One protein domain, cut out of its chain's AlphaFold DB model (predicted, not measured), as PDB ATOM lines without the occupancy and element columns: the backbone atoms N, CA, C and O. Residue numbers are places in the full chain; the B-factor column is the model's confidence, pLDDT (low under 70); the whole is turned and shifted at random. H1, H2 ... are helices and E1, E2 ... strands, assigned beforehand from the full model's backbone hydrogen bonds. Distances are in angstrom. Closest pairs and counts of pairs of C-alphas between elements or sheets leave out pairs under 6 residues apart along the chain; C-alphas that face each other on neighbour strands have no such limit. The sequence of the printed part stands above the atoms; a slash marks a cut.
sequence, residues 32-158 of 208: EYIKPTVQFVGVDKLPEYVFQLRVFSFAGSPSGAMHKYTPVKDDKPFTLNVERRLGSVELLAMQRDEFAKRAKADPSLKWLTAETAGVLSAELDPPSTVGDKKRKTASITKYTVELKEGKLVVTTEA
ATOM      1  N   GLU A  32       9.029 -35.783   1.998       87.44
ATOM      2  CA  GLU A  32       7.600 -36.061   2.097       87.44
ATOM      3  C   GLU A  32       7.002 -35.463   3.366       87.44
ATOM      4  O   GLU A  32       7.706 -35.181   4.339       87.44
ATOM      5  N   TYR A  33       5.685 -35.265   3.341       85.75
ATOM      6  CA  TYR A  33       4.950 -34.894   4.538       85.75
ATOM      7  C   TYR A  33       4.816 -36.115   5.444       85.75
ATOM      8  O   TYR A  33       4.298 -37.152   5.030       85.75
ATOM      9  N   ILE A  34       5.258 -35.970   6.686       87.44
ATOM     10  CA  ILE A  34       5.170 -36.996   7.719       87.44
ATOM     11  C   ILE A  34       4.266 -36.517   8.849       87.44
ATOM     12  O   ILE A  34       4.141 -35.320   9.114       87.44
ATOM     13  N   LYS A  35       3.648 -37.467   9.554       89.25
ATOM     14  CA  LYS A  35       2.953 -37.162  10.803       89.25
ATOM     15  C   LYS A  35       3.996 -37.040  11.920       89.25
ATOM     16  O   LYS A  35       4.680 -38.031  12.182       89.25
ATOM     17  N   PRO A  36       4.143 -35.872  12.565       90.38
ATOM     18  CA  PRO A  36       5.145 -35.701  13.602       90.38
ATOM     19  C   PRO A  36       4.794 -36.534  14.832       90.38
ATOM     20  O   PRO A  36       3.635 -36.587  15.252       90.38
ATOM     21  N   THR A  37       5.811 -37.145  15.433       92.88
ATOM     22  CA  THR A  37       5.701 -37.793  16.740       92.88
ATOM     23  C   THR A  37       6.279 -36.862  17.792       92.88
ATOM     24  O   THR A  37       7.369 -36.316  17.621       92.88
ATOM     25  N   VAL A  38       5.540 -36.669  18.877       94.94
ATOM     26  CA  VAL A  38       5.916 -35.784  19.980       94.94
ATOM     27  C   VAL A  38       5.941 -36.552  21.290       94.94
ATOM     28  O   VAL A  38       5.210 -37.528  21.445       94.94
ATOM     29  N   GLN A  39       6.779 -36.114  22.221       96.56
ATOM     30  CA  GLN A  39       6.893 -36.670  23.565       96.56
ATOM     31  C   GLN A  39       6.963 -35.527  24.579       96.56
ATOM     32  O   GLN A  39       7.709 -34.574  24.363       96.56
ATOM     33  N   PHE A  40       6.219 -35.628  25.681       97.44
ATOM     34  CA  PHE A  40       6.178 -34.612  26.735       97.44
ATOM     35  C   PHE A  40       6.706 -35.191  28.045       97.44
ATOM     36  O   PHE A  40       5.992 -35.880  28.762       97.44
ATOM     37  N   VAL A  41       7.969 -34.931  28.355       97.12
ATOM     38  CA  VAL A  41       8.626 -35.441  29.561       97.12
ATOM     39  C   VAL A  41       8.262 -34.556  30.752       97.12
ATOM     40  O   VAL A  41       8.367 -33.337  30.657       97.12
ATOM     41  N   GLY A  42       7.870 -35.154  31.881       96.12
ATOM     42  CA  GLY A  42       7.577 -34.433  33.127       96.12
ATOM     43  C   GLY A  42       6.096 -34.146  33.385       96.12
ATOM     44  O   GLY A  42       5.751 -33.715  34.482       96.12
ATOM     45  N   VAL A  43       5.202 -34.429  32.429       96.62
ATOM     46  CA  VAL A  43       3.741 -34.306  32.626       96.62
ATOM     47  C   VAL A  43       3.200 -35.301  33.656       96.62
ATOM     48  O   VAL A  43       2.246 -35.010  34.370       96.62
ATOM     49  N   ASP A  44       3.845 -36.459  33.768       95.62
ATOM     50  CA  ASP A  44       3.578 -37.511  34.750       95.62
ATOM     51  C   ASP A  44       3.848 -37.056  36.193       95.62
ATOM     52  O   ASP A  44       3.226 -37.552  37.133       95.62
ATOM     53  N   LYS A  45       4.732 -36.068  36.366       96.38
ATOM     54  CA  LYS A  45       5.083 -35.479  37.665       96.38
ATOM     55  C   LYS A  45       4.080 -34.433  38.152       96.38
ATOM     56  O   LYS A  45       4.229 -33.952  39.270       96.38
ATOM     57  N   LEU A  46       3.084 -34.083  37.334       96.50
ATOM     58  CA  LEU A  46       2.072 -33.057  37.613       96.50
ATOM     59  C   LEU A  46       0.650 -33.661  37.560       96.50
ATOM     60  O   LEU A  46      -0.175 -33.247  36.737       96.50
ATOM     61  N   PRO A  47       0.336 -34.678  38.391       96.69
ATOM     62  CA  PRO A  47      -0.925 -35.424  38.318       96.69
ATOM     63  C   PRO A  47      -2.171 -34.575  38.620       96.69
ATOM     64  O   PRO A  47      -3.274 -34.922  38.186       96.69
ATOM     65  N   GLU A  48      -2.019 -33.469  39.343       97.50
ATOM     66  CA  GLU A  48      -3.080 -32.515  39.663       97.50
ATOM     67  C   GLU A  48      -3.540 -31.688  38.453       97.50
ATOM     68  O   GLU A  48      -4.620 -31.094  38.494       97.50
ATOM     69  N   TYR A  49      -2.779 -31.703  37.356       98.06
ATOM     70  CA  TYR A  49      -3.121 -31.026  36.110       98.06
ATOM     71  C   TYR A  49      -3.615 -32.005  35.035       98.06
ATOM     72  O   TYR A  49      -3.275 -33.190  34.994       98.06
ATOM     73  N   VAL A  50      -4.448 -31.486  34.137       98.06
ATOM     74  CA  VAL A  50      -4.822 -32.125  32.874       98.06
ATOM     75  C   VAL A  50      -4.190 -31.334  31.743       98.06
ATOM     76  O   VAL A  50      -4.456 -30.141  31.602       98.06
ATOM     77  N   PHE A  51      -3.391 -32.020  30.929       98.25
ATOM     78  CA  PHE A  51      -2.684 -31.431  29.801       98.25
ATOM     79  C   PHE A  51      -3.412 -31.701  28.482       98.25
ATOM     80  O   PHE A  51      -3.839 -32.823  28.189       98.25
ATOM     81  N   GLN A  52      -3.534 -30.662  27.663       97.88
ATOM     82  CA  GLN A  52      -4.115 -30.712  26.327       97.88
ATOM     83  C   GLN A  52      -3.189 -29.986  25.361       97.88
ATOM     84  O   GLN A  52      -2.863 -28.817  25.548       97.88
ATOM     85  N   LEU A  53      -2.794 -30.672  24.299       97.19
ATOM     86  CA  LEU A  53      -2.069 -30.069  23.199       97.19
ATOM     87  C   LEU A  53      -3.072 -29.453  22.227       97.19
ATOM     88  O   LEU A  53      -3.854 -30.169  21.593       97.19
ATOM     89  N   ARG A  54      -3.038 -28.131  22.097       95.31
ATOM     90  CA  ARG A  54      -3.817 -27.384  21.117       95.31
ATOM     91  C   ARG A  54      -2.973 -27.188  19.867       95.31
ATOM     92  O   ARG A  54      -1.909 -26.578  19.900       95.31
ATOM     93  N   VAL A  55      -3.467 -27.706  18.751       92.19
ATOM     94  CA  VAL A  55      -2.772 -27.666  17.466       92.19
ATOM     95  C   VAL A  55      -3.614 -26.916  16.451       92.19
ATOM     96  O   VAL A  55      -4.769 -27.267  16.208       92.19
ATOM     97  N   PHE A  56      -3.025 -25.902  15.828       88.06
ATOM     98  CA  PHE A  56      -3.595 -25.233  14.669       88.06
ATOM     99  C   PHE A  56      -2.913 -25.740  13.399       88.06
ATOM    100  O   PHE A  56      -1.700 -25.603  13.238       88.06
ATOM    101  N   SER A  57      -3.692 -26.322  12.485       81.88
ATOM    102  CA  SER A  57      -3.186 -26.824  11.205       81.88
ATOM    103  C   SER A  57      -3.915 -26.203  10.020       81.88
ATOM    104  O   SER A  57      -5.141 -26.085  10.034       81.88
ATOM    105  N   PHE A  58      -3.177 -25.890   8.958       73.88
ATOM    106  CA  PHE A  58      -3.762 -25.420   7.707       73.88
ATOM    107  C   PHE A  58      -4.202 -26.606   6.841       73.88
ATOM    108  O   PHE A  58      -3.369 -27.402   6.411       73.88
ATOM    109  N   ALA A  59      -5.500 -26.687   6.543       64.19
ATOM    110  CA  ALA A  59      -6.091 -27.718   5.682       64.19
ATOM    111  C   ALA A  59      -6.227 -27.288   4.201       64.19
ATOM    112  O   ALA A  59      -6.985 -27.880   3.445       64.19
ATOM    113  N   GLY A  60      -5.561 -26.206   3.775       57.28
ATOM    114  CA  GLY A  60      -5.627 -25.703   2.390       57.28
ATOM    115  C   GLY A  60      -6.926 -24.974   2.001       57.28
ATOM    116  O   GLY A  60      -6.934 -24.266   1.000       57.28
ATOM    117  N   SER A  61      -7.993 -25.055   2.805       56.19
ATOM    118  CA  SER A  61      -9.234 -24.283   2.617       56.19
ATOM    119  C   SER A  61      -9.362 -23.141   3.642       56.19
ATOM    120  O   SER A  61      -9.137 -23.373   4.834       56.19
ATOM    121  N   PRO A  62      -9.757 -21.915   3.233       54.03
ATOM    122  CA  PRO A  62      -9.933 -20.777   4.139       54.03
ATOM    123  C   PRO A  62     -11.034 -20.974   5.196       54.03
ATOM    124  O   PRO A  62     -11.025 -20.264   6.195       54.03
ATOM    125  N   SER A  63     -11.944 -21.937   5.022       56.09
ATOM    126  CA  SER A  63     -13.048 -22.215   5.955       56.09
ATOM    127  C   SER A  63     -12.781 -23.354   6.952       56.09
ATOM    128  O   SER A  63     -13.624 -23.617   7.805       56.09
ATOM    129  N   GLY A  64     -11.635 -24.044   6.861       55.22
ATOM    130  CA  GLY A  64     -11.401 -25.317   7.564       55.22
ATOM    131  C   GLY A  64     -10.369 -25.295   8.693       55.22
ATOM    132  O   GLY A  64     -10.048 -26.351   9.235       55.22
ATOM    133  N   ALA A  65      -9.801 -24.138   9.037       61.72
ATOM    134  CA  ALA A  65      -8.744 -24.066  10.041       61.72
ATOM    135  C   ALA A  65      -9.337 -24.131  11.461       61.72
ATOM    136  O   ALA A  65      -9.725 -23.118  12.035       61.72
ATOM    137  N   MET A  66      -9.437 -25.341  12.013       72.62
ATOM    138  CA  MET A  66      -9.878 -25.574  13.390       72.62
ATOM    139  C   MET A  66      -8.710 -25.981  14.283       72.62
ATOM    140  O   MET A  66      -7.828 -26.740  13.880       72.62
ATOM    141  N   HIS A  67      -8.747 -25.503  15.527       86.81
ATOM    142  CA  HIS A  67      -7.891 -26.031  16.576       86.81
ATOM    143  C   HIS A  67      -8.302 -27.466  16.894       86.81
ATOM    144  O   HIS A  67      -9.477 -27.748  17.133       86.81
ATOM    145  N   LYS A  68      -7.323 -28.366  16.911       90.38
ATOM    146  CA  LYS A  68      -7.483 -29.730  17.411       90.38
ATOM    147  C   LYS A  68      -6.885 -29.806  18.807       90.38
ATOM    148  O   LYS A  68      -5.772 -29.334  19.019       90.38
ATOM    149  N   TYR A  69      -7.612 -30.425  19.729       93.56
ATOM    150  CA  TYR A  69      -7.142 -30.700  21.082       93.56
ATOM    151  C   TYR A  69      -6.774 -32.176  21.190       93.56
ATOM    152  O   TYR A  69      -7.573 -33.043  20.832       93.56
ATOM    153  N   THR A  70      -5.555 -32.458  21.643       95.06
ATOM    154  CA  THR A  70      -5.063 -33.822  21.857       95.06
ATOM    155  C   THR A  70      -4.653 -33.986  23.319       95.06
ATOM    156  O   THR A  70      -3.801 -33.228  23.778       95.06
ATOM    157  N   PRO A  71      -5.214 -34.955  24.061       96.50
ATOM    158  CA  PRO A  71      -4.866 -35.144  25.462       96.50
ATOM    159  C   PRO A  71      -3.429 -35.649  25.603       96.50
ATOM    160  O   PRO A  71      -3.047 -36.620  24.951       96.50
ATOM    161  N   VAL A  72      -2.670 -35.029  26.505       97.12
ATOM    162  CA  VAL A  72      -1.317 -35.458  26.880       97.12
ATOM    163  C   VAL A  72      -1.420 -36.126  28.249       97.12
ATOM    164  O   VAL A  72      -1.721 -35.470  29.243       97.12
ATOM    165  N   LYS A  73      -1.295 -37.456  28.287       92.38
ATOM    166  CA  LYS A  73      -1.614 -38.258  29.483       92.38
ATOM    167  C   LYS A  73      -0.390 -38.736  30.245       92.38
ATOM    168  O   LYS A  73      -0.456 -38.870  31.460       92.38
ATOM    169  N   ASP A  74       0.668 -39.052  29.520       93.81
ATOM    170  CA  ASP A  74       1.893 -39.632  30.039       93.81
ATOM    171  C   ASP A  74       3.092 -39.109  29.243       93.81
ATOM    172  O   ASP A  74       2.957 -38.324  28.298       93.81
ATOM    173  N   ASP A  75       4.275 -39.542  29.654       93.12
ATOM    174  CA  ASP A  75       5.545 -39.230  29.012       93.12
ATOM    175  C   ASP A  75       5.788 -40.038  27.729       93.12
ATOM    176  O   ASP A  75       6.890 -40.001  27.174       93.12
ATOM    177  N   LYS A  76       4.789 -40.785  27.236       95.44
ATOM    178  CA  LYS A  76       4.962 -41.648  26.071       95.44
ATOM    179  C   LYS A  76       4.827 -40.857  24.776       95.44
ATOM    180  O   LYS A  76       3.998 -39.952  24.663       95.44
ATOM    181  N   PRO A  77       5.623 -41.213  23.756       94.81
ATOM    182  CA  PRO A  77       5.515 -40.576  22.461       94.81
ATOM    183  C   PRO A  77       4.179 -40.913  21.789       94.81
ATOM    184  O   PRO A  77       3.733 -42.062  21.803       94.81
ATOM    185  N   PHE A  78       3.577 -39.922  21.135       94.81
ATOM    186  CA  PHE A  78       2.376 -40.101  20.321       94.81
ATOM    187  C   PHE A  78       2.448 -39.289  19.027       94.81
ATOM    188  O   PHE A  78       3.129 -38.269  18.929       94.81
ATOM    189  N   THR A  79       1.745 -39.765  18.004       92.94
ATOM    190  CA  THR A  79       1.744 -39.155  16.672       92.94
ATOM    191  C   THR A  79       0.605 -38.153  16.526       92.94
ATOM    192  O   THR A  79      -0.559 -38.473  16.771       92.94
ATOM    193  N   LEU A  80       0.926 -36.944  16.064       90.94
ATOM    194  CA  LEU A  80      -0.065 -35.916  15.765       90.94
ATOM    195  C   LEU A  80      -0.737 -36.208  14.425       90.94
ATOM    196  O   LEU A  80      -0.084 -36.324  13.388       90.94
ATOM    197  N   ASN A  81      -2.068 -36.285  14.425       87.00
ATOM    198  CA  ASN A  81      -2.840 -36.477  13.200       87.00
ATOM    199  C   ASN A  81      -3.076 -35.139  12.478       87.00
ATOM    200  O   ASN A  81      -4.185 -34.586  12.471       87.00
ATOM    201  N   VAL A  82      -1.994 -34.610  11.911       83.31
ATOM    202  CA  VAL A  82      -1.948 -33.344  11.173       83.31
ATOM    203  C   VAL A  82      -1.503 -33.598   9.742       83.31
ATOM    204  O   VAL A  82      -0.694 -34.484   9.486       83.31
ATOM    205  N   GLU A  83      -2.088 -32.865   8.798       72.44
ATOM    206  CA  GLU A  83      -2.010 -33.250   7.385       72.44
ATOM    207  C   GLU A  83      -0.843 -32.608   6.641       72.44
ATOM    208  O   GLU A  83      -0.254 -33.255   5.781       72.44
ATOM    209  N   ARG A  84      -0.525 -31.335   6.912       73.56
ATOM    210  CA  ARG A  84       0.427 -30.592   6.068       73.56
ATOM    211  C   ARG A  84       1.286 -29.602   6.829       73.56
ATOM    212  O   ARG A  84       2.502 -29.755   6.889       73.56
ATOM    213  N   ARG A  85       0.664 -28.564   7.392       78.12
ATOM    214  CA  ARG A  85       1.377 -27.459   8.042       78.12
ATOM    215  C   ARG A  85       0.791 -27.170   9.407       78.12
ATOM    216  O   ARG A  85      -0.419 -26.976   9.531       78.12
ATOM    217  N   LEU A  86       1.673 -27.120  10.392       84.06
ATOM    218  CA  LEU A  86       1.390 -26.606  11.720       84.06
ATOM    219  C   LEU A  86       1.586 -25.092  11.687       84.06
ATOM    220  O   LEU A  86       2.615 -24.623  11.213       84.06
ATOM    221  N   GLY A  87       0.574 -24.341  12.110       83.25
ATOM    222  CA  GLY A  87       0.689 -22.893  12.266       83.25
ATOM    223  C   GLY A  87       1.052 -22.507  13.693       83.25
ATOM    224  O   GLY A  87       1.958 -21.709  13.882       83.25
ATOM    225  N   SER A  88       0.390 -23.106  14.683       88.62
ATOM    226  CA  SER A  88       0.745 -22.945  16.092       88.62
ATOM    227  C   SER A  88       0.523 -24.240  16.863       88.62
ATOM    228  O   SER A  88      -0.356 -25.049  16.529       88.62
ATOM    229  N   VAL A  89       1.353 -24.438  17.882       93.75
ATOM    230  CA  VAL A  89       1.291 -25.571  18.797       93.75
ATOM    231  C   VAL A  89       1.439 -25.019  20.208       93.75
ATOM    232  O   VAL A  89       2.371 -24.280  20.499       93.75
ATOM    233  N   GLU A  90       0.492 -25.354  21.070       96.50
ATOM    234  CA  GLU A  90       0.406 -24.800  22.415       96.50
ATOM    235  C   GLU A  90       0.054 -25.918  23.397       96.50
ATOM    236  O   GLU A  90      -0.896 -26.675  23.173       96.50
ATOM    237  N   LEU A  91       0.825 -26.043  24.477       98.06
ATOM    238  CA  LEU A  91       0.495 -26.936  25.582       98.06
ATOM    239  C   LEU A  91      -0.333 -26.165  26.602       98.06
ATOM    240  O   LEU A  91       0.118 -25.159  27.145       98.06
ATOM    241  N   LEU A  92      -1.538 -26.655  26.867       98.12
ATOM    242  CA  LEU A  92      -2.456 -26.101  27.850       98.12
ATOM    243  C   LEU A  92      -2.546 -27.045  29.044       98.12
ATOM    244  O   LEU A  92      -2.640 -28.260  28.864       98.12
ATOM    245  N   ALA A  93      -2.557 -26.494  30.250       98.19
ATOM    246  CA  ALA A  93      -2.745 -27.234  31.488       98.19
ATOM    247  C   ALA A  93      -3.795 -26.546  32.365       98.19
ATOM    248  O   ALA A  93      -3.815 -25.326  32.485       98.19
ATOM    249  N   MET A  94      -4.669 -27.319  32.999       98.19
ATOM    250  CA  MET A  94      -5.646 -26.817  33.972       98.19
ATOM    251  C   MET A  94      -5.752 -27.808  35.127       98.19
ATOM    252  O   MET A  94      -5.533 -29.004  34.922       98.19
ATOM    253  N   GLN A  95      -6.091 -27.333  36.329       98.06
ATOM    254  CA  GLN A  95      -6.350 -28.237  37.449       98.06
ATOM    255  C   GLN A  95      -7.430 -29.263  37.090       98.06
ATOM    256  O   GLN A  95      -8.456 -28.938  36.487       98.06
ATOM    257  N   ARG A  96      -7.193 -30.516  37.476       97.81
ATOM    258  CA  ARG A  96      -7.994 -31.674  37.073       97.81
ATOM    259  C   ARG A  96      -9.470 -31.542  37.436       97.81
ATOM    260  O   ARG A  96     -10.319 -31.840  36.596       97.81
ATOM    261  N   ASP A  97      -9.771 -31.059  38.636       97.81
ATOM    262  CA  ASP A  97     -11.150 -30.922  39.118       97.81
ATOM    263  C   ASP A  97     -11.917 -29.842  38.351       97.81
ATOM    264  O   ASP A  97     -13.066 -30.035  37.940       97.81
ATOM    265  N   GLU A  98     -11.258 -28.713  38.090       97.69
ATOM    266  CA  GLU A  98     -11.837 -27.626  37.309       97.69
ATOM    267  C   GLU A  98     -12.046 -28.040  35.849       97.69
ATOM    268  O   GLU A  98     -13.122 -27.816  35.282       97.69
ATOM    269  N   PHE A  99     -11.052 -28.715  35.266       97.88
ATOM    270  CA  PHE A  99     -11.145 -29.264  33.922       97.88
ATOM    271  C   PHE A  99     -12.323 -30.236  33.810       97.88
ATOM    272  O   PHE A  99     -13.141 -30.101  32.902       97.88
ATOM    273  N   ALA A 100     -12.460 -31.182  34.746       97.69
ATOM    274  CA  ALA A 100     -13.546 -32.160  34.742       97.69
ATOM    275  C   ALA A 100     -14.927 -31.488  34.814       97.69
ATOM    276  O   ALA A 100     -15.844 -31.859  34.075       97.69
ATOM    277  N   LYS A 101     -15.068 -30.455  35.656       97.69
ATOM    278  CA  LYS A 101     -16.303 -29.670  35.770       97.69
ATOM    279  C   LYS A 101     -16.656 -28.971  34.453       97.69
ATOM    280  O   LYS A 101     -17.799 -29.066  34.005       97.69
ATOM    281  N   ARG A 102     -15.695 -28.280  33.832       97.25
ATOM    282  CA  ARG A 102     -15.915 -27.518  32.590       97.25
ATOM    283  C   ARG A 102     -16.113 -28.429  31.378       97.25
ATOM    284  O   ARG A 102     -17.035 -28.203  30.603       97.25
ATOM    285  N   ALA A 103     -15.327 -29.498  31.254       96.12
ATOM    286  CA  ALA A 103     -15.446 -30.473  30.168       96.12
ATOM    287  C   ALA A 103     -16.796 -31.207  30.186       96.12
ATOM    288  O   ALA A 103     -17.327 -31.546  29.133       96.12
ATOM    289  N   LYS A 104     -17.384 -31.418  31.373       96.75
ATOM    290  CA  LYS A 104     -18.746 -31.951  31.497       96.75
ATOM    291  C   LYS A 104     -19.805 -30.973  30.970       96.75
ATOM    292  O   LYS A 104     -20.815 -31.421  30.436       96.75
ATOM    293  N   ALA A 105     -19.592 -29.669  31.140       96.62
ATOM    294  CA  ALA A 105     -20.514 -28.635  30.672       96.62
ATOM    295  C   ALA A 105     -20.383 -28.373  29.162       96.62
ATOM    296  O   ALA A 105     -21.392 -28.235  28.477       96.62
ATOM    297  N   ASP A 106     -19.153 -28.341  28.643       95.44
ATOM    298  CA  ASP A 106     -18.862 -28.212  27.214       95.44
ATOM    299  C   ASP A 106     -17.760 -29.204  26.789       95.44
ATOM    300  O   ASP A 106     -16.560 -28.914  26.929       95.44
ATOM    301  N   PRO A 107     -18.156 -30.364  26.225       93.75
ATOM    302  CA  PRO A 107     -17.229 -31.380  25.728       93.75
ATOM    303  C   PRO A 107     -16.416 -30.956  24.500       93.75
ATOM    304  O   PRO A 107     -15.462 -31.643  24.143       93.75
ATOM    305  N   SER A 108     -16.778 -29.855  23.826       91.75
ATOM    306  CA  SER A 108     -16.072 -29.398  22.620       91.75
ATOM    307  C   SER A 108     -14.721 -28.745  22.919       91.75
ATOM    308  O   SER A 108     -13.931 -28.537  22.000       91.75
ATOM    309  N   LEU A 109     -14.462 -28.420  24.195       94.00
ATOM    310  CA  LEU A 109     -13.249 -27.752  24.675       94.00
ATOM    311  C   LEU A 109     -12.972 -26.401  23.995       94.00
ATOM    312  O   LEU A 109     -11.850 -25.903  24.037       94.00
ATOM    313  N   LYS A 110     -13.984 -25.758  23.394       91.56
ATOM    314  CA  LYS A 110     -13.835 -24.412  22.807       91.56
ATOM    315  C   LYS A 110     -13.436 -23.363  23.843       91.56
ATOM    316  O   LYS A 110     -12.786 -22.385  23.494       91.56
ATOM    317  N   TRP A 111     -13.805 -23.594  25.099       94.44
ATOM    318  CA  TRP A 111     -13.413 -22.784  26.246       94.44
ATOM    319  C   TRP A 111     -11.952 -22.973  26.665       94.44
ATOM    320  O   TRP A 111     -11.485 -22.218  27.501       94.44
ATOM    321  N   LEU A 112     -11.220 -23.975  26.170       95.88
ATOM    322  CA  LEU A 112      -9.859 -24.248  26.629       95.88
ATOM    323  C   LEU A 112      -8.844 -23.408  25.839       95.88
ATOM    324  O   LEU A 112      -8.279 -23.858  24.844       95.88
ATOM    325  N   THR A 113      -8.626 -22.174  26.288       95.75
ATOM    326  CA  THR A 113      -7.686 -21.212  25.686       95.75
ATOM    327  C   THR A 113      -6.750 -20.624  26.744       95.75
ATOM    328  O   THR A 113      -7.074 -20.653  27.929       95.75
ATOM    329  N   ALA A 114      -5.623 -20.037  26.329       94.75
ATOM    330  CA  ALA A 114      -4.702 -19.331  27.230       94.75
ATOM    331  C   ALA A 114      -5.346 -18.162  27.996       94.75
ATOM    332  O   ALA A 114      -4.916 -17.814  29.088       94.75
ATOM    333  N   GLU A 115      -6.393 -17.558  27.431       95.88
ATOM    334  CA  GLU A 115      -7.128 -16.445  28.049       95.88
ATOM    335  C   GLU A 115      -8.100 -16.915  29.138       95.88
ATOM    336  O   GLU A 115      -8.638 -16.113  29.904       95.88
ATOM    337  N   THR A 116      -8.362 -18.219  29.207       96.50
ATOM    338  CA  THR A 116      -9.330 -18.762  30.147       96.50
ATOM    339  C   THR A 116      -8.734 -18.831  31.544       96.50
ATOM    340  O   THR A 116      -7.701 -19.457  31.768       96.50
ATOM    341  N   ALA A 117      -9.423 -18.225  32.512       96.62
ATOM    342  CA  ALA A 117      -8.997 -18.232  33.906       96.62
ATOM    343  C   ALA A 117      -8.733 -19.661  34.411       96.62
ATOM    344  O   ALA A 117      -9.570 -20.548  34.220       96.62
ATOM    345  N   GLY A 118      -7.576 -19.853  35.051       95.69
ATOM    346  CA  GLY A 118      -7.115 -21.147  35.566       95.69
ATOM    347  C   GLY A 118      -6.357 -22.014  34.551       95.69
ATOM    348  O   GLY A 118      -5.823 -23.054  34.938       95.69
ATOM    349  N   VAL A 119      -6.282 -21.607  33.278       98.00
ATOM    350  CA  VAL A 119      -5.461 -22.284  32.265       98.00
ATOM    351  C   VAL A 119      -4.035 -21.742  32.309       98.00
ATOM    352  O   VAL A 119      -3.803 -20.539  32.219       98.00
ATOM    353  N   LEU A 120      -3.075 -22.650  32.419       98.06
ATOM    354  CA  LEU A 120      -1.666 -22.397  32.163       98.06
ATOM    355  C   LEU A 120      -1.379 -22.739  30.703       98.06
ATOM    356  O   LEU A 120      -1.818 -23.785  30.224       98.06
ATOM    357  N   SER A 121      -0.628 -21.894  30.005       97.69
ATOM    358  CA  SER A 121      -0.234 -22.144  28.621       97.69
ATOM    359  C   SER A 121       1.270 -22.014  28.424       97.69
ATOM    360  O   SER A 121       1.945 -21.254  29.120       97.69
ATOM    361  N   ALA A 122       1.785 -22.777  27.465       97.69
ATOM    362  CA  ALA A 122       3.133 -22.646  26.943       97.69
ATOM    363  C   ALA A 122       3.102 -22.817  25.420       97.69
ATOM    364  O   ALA A 122       2.609 -23.827  24.909       97.69
ATOM    365  N   GLU A 123       3.629 -21.827  24.704       95.94
ATOM    366  CA  GLU A 123       3.839 -21.914  23.260       95.94
ATOM    367  C   GLU A 123       5.015 -22.850  22.971       95.94
ATOM    368  O   GLU A 123       6.031 -22.821  23.669       95.94
ATOM    369  N   LEU A 124       4.853 -23.714  21.970       94.31
ATOM    370  CA  LEU A 124       5.843 -24.715  21.593       94.31
ATOM    371  C   LEU A 124       6.377 -24.433  20.198       94.31
ATOM    372  O   LEU A 124       5.623 -24.067  19.293       94.31
ATOM    373  N   ASP A 125       7.655 -24.741  19.996       91.44
ATOM    374  CA  ASP A 125       8.193 -24.862  18.649       91.44
ATOM    375  C   ASP A 125       7.435 -25.976  17.911       91.44
ATOM    376  O   ASP A 125       7.336 -27.092  18.422       91.44
ATOM    377  N   PRO A 126       6.869 -25.724  16.720       89.62
ATOM    378  CA  PRO A 126       6.125 -26.749  16.007       89.62
ATOM    379  C   PRO A 126       7.064 -27.889  15.575       89.62
ATOM    380  O   PRO A 126       8.122 -27.627  14.995       89.62
ATOM    381  N   PRO A 127       6.685 -29.164  15.781       90.12
ATOM    382  CA  PRO A 127       7.476 -30.281  15.290       90.12
ATOM    383  C   PRO A 127       7.472 -30.298  13.756       90.12
ATOM    384  O   PRO A 127       6.487 -29.916  13.116       90.12
ATOM    385  N   SER A 128       8.555 -30.790  13.153       87.06
ATOM    386  CA  SER A 128       8.634 -30.869  11.693       87.06
ATOM    387  C   SER A 128       7.584 -31.829  11.127       87.06
ATOM    388  O   SER A 128       7.500 -32.991  11.527       87.06
ATOM    389  N   THR A 129       6.808 -31.350  10.156       87.00
ATOM    390  CA  THR A 129       5.890 -32.167   9.348       87.00
ATOM    391  C   THR A 129       6.533 -32.651   8.050       87.00
ATOM    392  O   THR A 129       5.846 -33.229   7.210       87.00
ATOM    393  N   VAL A 130       7.834 -32.415   7.860       86.94
ATOM    394  CA  VAL A 130       8.578 -32.783   6.652       86.94
ATOM    395  C   VAL A 130       9.745 -33.686   7.033       86.94
ATOM    396  O   VAL A 130      10.520 -33.377   7.938       86.94
ATOM    397  N   GLY A 131       9.872 -34.810   6.333       85.94
ATOM    398  CA  GLY A 131      10.947 -35.774   6.542       85.94
ATOM    399  C   GLY A 131      11.516 -36.303   5.232       85.94
ATOM    400  O   GLY A 131      10.920 -36.149   4.166       85.94
ATOM    401  N   ASP A 132      12.683 -36.938   5.312       85.88
ATOM    402  CA  ASP A 132      13.268 -37.647   4.175       85.88
ATOM    403  C   ASP A 132      12.464 -38.910   3.858       85.88
ATOM    404  O   ASP A 132      12.310 -39.774   4.722       85.88
ATOM    405  N   LYS A 133      12.102 -39.108   2.585       85.38
ATOM    406  CA  LYS A 133      11.442 -40.344   2.107       85.38
ATOM    407  C   LYS A 133      12.221 -41.624   2.408       85.38
ATOM    408  O   LYS A 133      11.679 -42.722   2.422       85.38
ATOM    409  N   LYS A 134      13.542 -41.501   2.564       84.62
ATOM    410  CA  LYS A 134      14.443 -42.631   2.828       84.62
ATOM    411  C   LYS A 134      14.541 -42.970   4.319       84.62
ATOM    412  O   LYS A 134      15.130 -43.996   4.662       84.62
ATOM    413  N   ARG A 135      14.014 -42.124   5.211       81.25
ATOM    414  CA  ARG A 135      14.124 -42.318   6.658       81.25
ATOM    415  C   ARG A 135      13.060 -43.318   7.119       81.25
ATOM    416  O   ARG A 135      11.869 -43.066   7.022       81.25
ATOM    417  N   LYS A 136      13.501 -44.459   7.657       70.25
ATOM    418  CA  LYS A 136      12.608 -45.532   8.141       70.25
ATOM    419  C   LYS A 136      11.905 -45.212   9.465       70.25
ATOM    420  O   LYS A 136      10.949 -45.893   9.818       70.25
ATOM    421  N   THR A 137      12.383 -44.217  10.209       72.06
ATOM    422  CA  THR A 137      11.898 -43.907  11.559       72.06
ATOM    423  C   THR A 137      11.494 -42.441  11.647       72.06
ATOM    424  O   THR A 137      12.292 -41.558  11.331       72.06
ATOM    425  N   ALA A 138      10.263 -42.185  12.089       73.00
ATOM    426  CA  ALA A 138       9.784 -40.833  12.349       73.00
ATOM    427  C   ALA A 138      10.596 -40.201  13.490       73.00
ATOM    428  O   ALA A 138      10.801 -40.826  14.533       73.00
ATOM    429  N   SER A 139      11.067 -38.970  13.295       82.25
ATOM    430  CA  SER A 139      11.709 -38.193  14.353       82.25
ATOM    431  C   SER A 139      10.715 -37.920  15.481       82.25
ATOM    432  O   SER A 139       9.586 -37.493  15.241       82.25
ATOM    433  N   ILE A 140      11.153 -38.161  16.715       91.44
ATOM    434  CA  ILE A 140      10.401 -37.801  17.915       91.44
ATOM    435  C   ILE A 140      10.894 -36.428  18.360       91.44
ATOM    436  O   ILE A 140      12.081 -36.262  18.632       91.44
ATOM    437  N   THR A 141       9.991 -35.453  18.426       92.75
ATOM    438  CA  THR A 141      10.280 -34.145  19.028       92.75
ATOM    439  C   THR A 141       9.959 -34.222  20.513       92.75
ATOM    440  O   THR A 141       8.832 -34.555  20.881       92.75
ATOM    441  N   LYS A 142      10.950 -33.963  21.362       95.88
ATOM    442  CA  LYS A 142      10.806 -34.071  22.814       95.88
ATOM    443  C   LYS A 142      10.666 -32.690  23.441       95.88
ATOM    444  O   LYS A 142      11.456 -31.793  23.158       95.88
ATOM    445  N   TYR A 143       9.681 -32.559  24.317       96.38
ATOM    446  CA  TYR A 143       9.406 -31.367  25.101       96.38
ATOM    447  C   TYR A 143       9.528 -31.710  26.581       96.38
ATOM    448  O   TYR A 143       8.835 -32.603  27.067       96.38
ATOM    449  N   THR A 144      10.386 -31.000  27.300       96.94
ATOM    450  CA  THR A 144      10.496 -31.113  28.756       96.94
ATOM    451  C   THR A 144       9.570 -30.094  29.392       96.94
ATOM    452  O   THR A 144       9.709 -28.897  29.144       96.94
ATOM    453  N   VAL A 145       8.620 -30.576  30.188       97.31
ATOM    454  CA  VAL A 145       7.570 -29.785  30.824       97.31
ATOM    455  C   VAL A 145       7.897 -29.605  32.301       97.31
ATOM    456  O   VAL A 145       8.080 -30.578  33.032       97.31
ATOM    457  N   GLU A 146       7.941 -28.353  32.747       97.12
ATOM    458  CA  GLU A 146       8.174 -27.985  34.141       97.12
ATOM    459  C   GLU A 146       7.172 -26.914  34.585       97.12
ATOM    460  O   GLU A 146       6.784 -26.039  33.808       97.12
ATOM    461  N   LEU A 147       6.771 -26.953  35.857       96.56
ATOM    462  CA  LEU A 147       5.976 -25.898  36.479       96.56
ATOM    463  C   LEU A 147       6.898 -25.031  37.343       96.56
ATOM    464  O   LEU A 147       7.436 -25.503  38.346       96.56
ATOM    465  N   LYS A 148       7.085 -23.764  36.965       96.06
ATOM    466  CA  LYS A 148       7.906 -22.799  37.714       96.06
ATOM    467  C   LYS A 148       7.065 -21.588  38.066       96.06
ATOM    468  O   LYS A 148       6.500 -20.958  37.181       96.06
ATOM    469  N   GLU A 149       6.967 -21.281  39.358       94.56
ATOM    470  CA  GLU A 149       6.248 -20.094  39.858       94.56
ATOM    471  C   GLU A 149       4.789 -20.015  39.365       94.56
ATOM    472  O   GLU A 149       4.272 -18.947  39.044       94.56
ATOM    473  N   GLY A 150       4.122 -21.169  39.250       93.38
ATOM    474  CA  GLY A 150       2.753 -21.247  38.736       93.38
ATOM    475  C   GLY A 150       2.622 -21.007  37.228       93.38
ATOM    476  O   GLY A 150       1.508 -20.833  36.746       93.38
ATOM    477  N   LYS A 151       3.728 -21.007  36.473       95.44
ATOM    478  CA  LYS A 151       3.751 -20.922  35.009       95.44
ATOM    479  C   LYS A 151       4.276 -22.212  34.401       95.44
ATOM    480  O   LYS A 151       5.197 -22.838  34.930       95.44
ATOM    481  N   LEU A 152       3.691 -22.583  33.268       95.44
ATOM    482  CA  LEU A 152       4.138 -23.719  32.483       95.44
ATOM    483  C   LEU A 152       5.368 -23.305  31.671       95.44
ATOM    484  O   LEU A 152       5.309 -22.366  30.881       95.44
ATOM    485  N   VAL A 153       6.486 -23.991  31.882       96.19
ATOM    486  CA  VAL A 153       7.726 -23.787  31.134       96.19
ATOM    487  C   VAL A 153       7.985 -25.047  30.331       96.19
ATOM    488  O   VAL A 153       8.038 -26.143  30.887       96.19
ATOM    489  N   VAL A 154       8.143 -24.889  29.020       96.50
ATOM    490  CA  VAL A 154       8.435 -26.009  28.131       96.50
ATOM    491  C   VAL A 154       9.729 -25.739  27.389       96.50
ATOM    492  O   VAL A 154       9.909 -24.674  26.809       96.50
ATOM    493  N   THR A 155      10.643 -26.704  27.442       94.44
ATOM    494  CA  THR A 155      11.916 -26.649  26.722       94.44
ATOM    495  C   THR A 155      11.933 -27.734  25.661       94.44
ATOM    496  O   THR A 155      11.781 -28.915  25.975       94.44
ATOM    497  N   THR A 156      12.122 -27.341  24.406       92.25
ATOM    498  CA  THR A 156      12.317 -28.273  23.295       92.25
ATOM    499  C   THR A 156      13.730 -28.850  23.379       92.25
ATOM    500  O   THR A 156      14.711 -28.104  23.343       92.25
ATOM    501  N   GLU A 157      13.865 -30.172  23.502       85.31
ATOM    502  CA  GLU A 157      15.166 -30.820  23.314       85.31
ATOM    503  C   GLU A 157      15.540 -30.672  21.837       85.31
ATOM    504  O   GLU A 157      14.682 -30.882  20.975       85.31
ATOM    505  N   ALA A 158      16.782 -30.256  21.555       68.88
ATOM    506  CA  ALA A 158      17.220 -29.869  20.215       68.88
ATOM    507  C   ALA A 158      16.680 -30.854  19.163       68.88
ATOM    508  O   ALA A 158      16.987 -32.051  19.234       68.88
TER     509      ALA A 158
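This is residues 32 to 158 of the 208 residues of an uncharacterized protein of Anatilimnocola aggregata (UniProt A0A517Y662). Two sheets lie face to face as a flattened sandwich, the sheet E3, E2, E4, E5 over the smaller sheet E1, E7, E8, with the edge strands E5 and E8 drawn together along one side. The helix H1 sits at one end of the long axis, where E4 runs into it, and the short strand E6 lies at the other end. The printed part has 127 residues with one named helix and eight named strands, in the order E1, E2, E3, E4, H1, E5, E6, E7, E8; the four-stranded sheet is antiparallel, the three-stranded one mixed, and the class is mostly strand. The whole is compact, with a radius of gyration of the C-alphas of 15.0 A and spans of 46 by 35 by 20 A.

E1 is residues 37 to 41, beginning at C-alpha 37 at (5.701, -37.793, 16.740). E2, residues 49 to 58, is 29.0 A long, and E3 is residues 67 to 72. E4, residues 85 to 95, is the longest strand at 30.4 A; H1, residues 96 to 105, begins at C-alpha 96 at (-7.994, -31.674, 37.073) and measures 14.4 A. E5 is residues 120 to 124 and E6 residues 130 to 132. E7, residues 140 to 148, is 25.0 A long, and E8, residues 151 to 156, ends at C-alpha 156 at (12.317, -28.273, 23.295).

The larger sheet is strongly twisted. E2 and E3 form a hairpin, with N 53 and O 70 at 2.8 A. E2 and E4 are antiparallel, with N 52 and O 92 at 2.8 A, and so are E4 and E5, with N 91 and O 122 at 2.9 A. In the other sheet E1 is parallel to E7, with N 39 and O 141 at 2.9 A; E7 and E8 form a hairpin, with N 146 and O 153 at 2.9 A. These N and O pairs are within hydrogen-bond range. The two sheets make a sandwich, two sheets face to face, 9.6 A centre to centre where they face each other, with strands at 38 degrees. The closest C-alphas of E5 and E8 are those of Ala 122 and Leu 152, 5.7 A apart. H1 only grazes the larger sheet, with residues 96 to 100; the closest C-alphas of E2 and H1 are those of Tyr 49 and Arg 96, 5.0 A. In H1 every O i to N i+4 pair is within hydrogen-bond range. E6 pairs with no named strand, but residues 130 to 131 pair antiparallel with residues 32 to 33.

The two C-alphas farthest apart, those of Lys 101 and Lys 134, are 46.9 A apart. The printed part has no cut. The links E3 to E4 and H1 to E5 are long. The mean pLDDT of the printed part is 90.1; residues 59 to 65 and residue 158 are under 70.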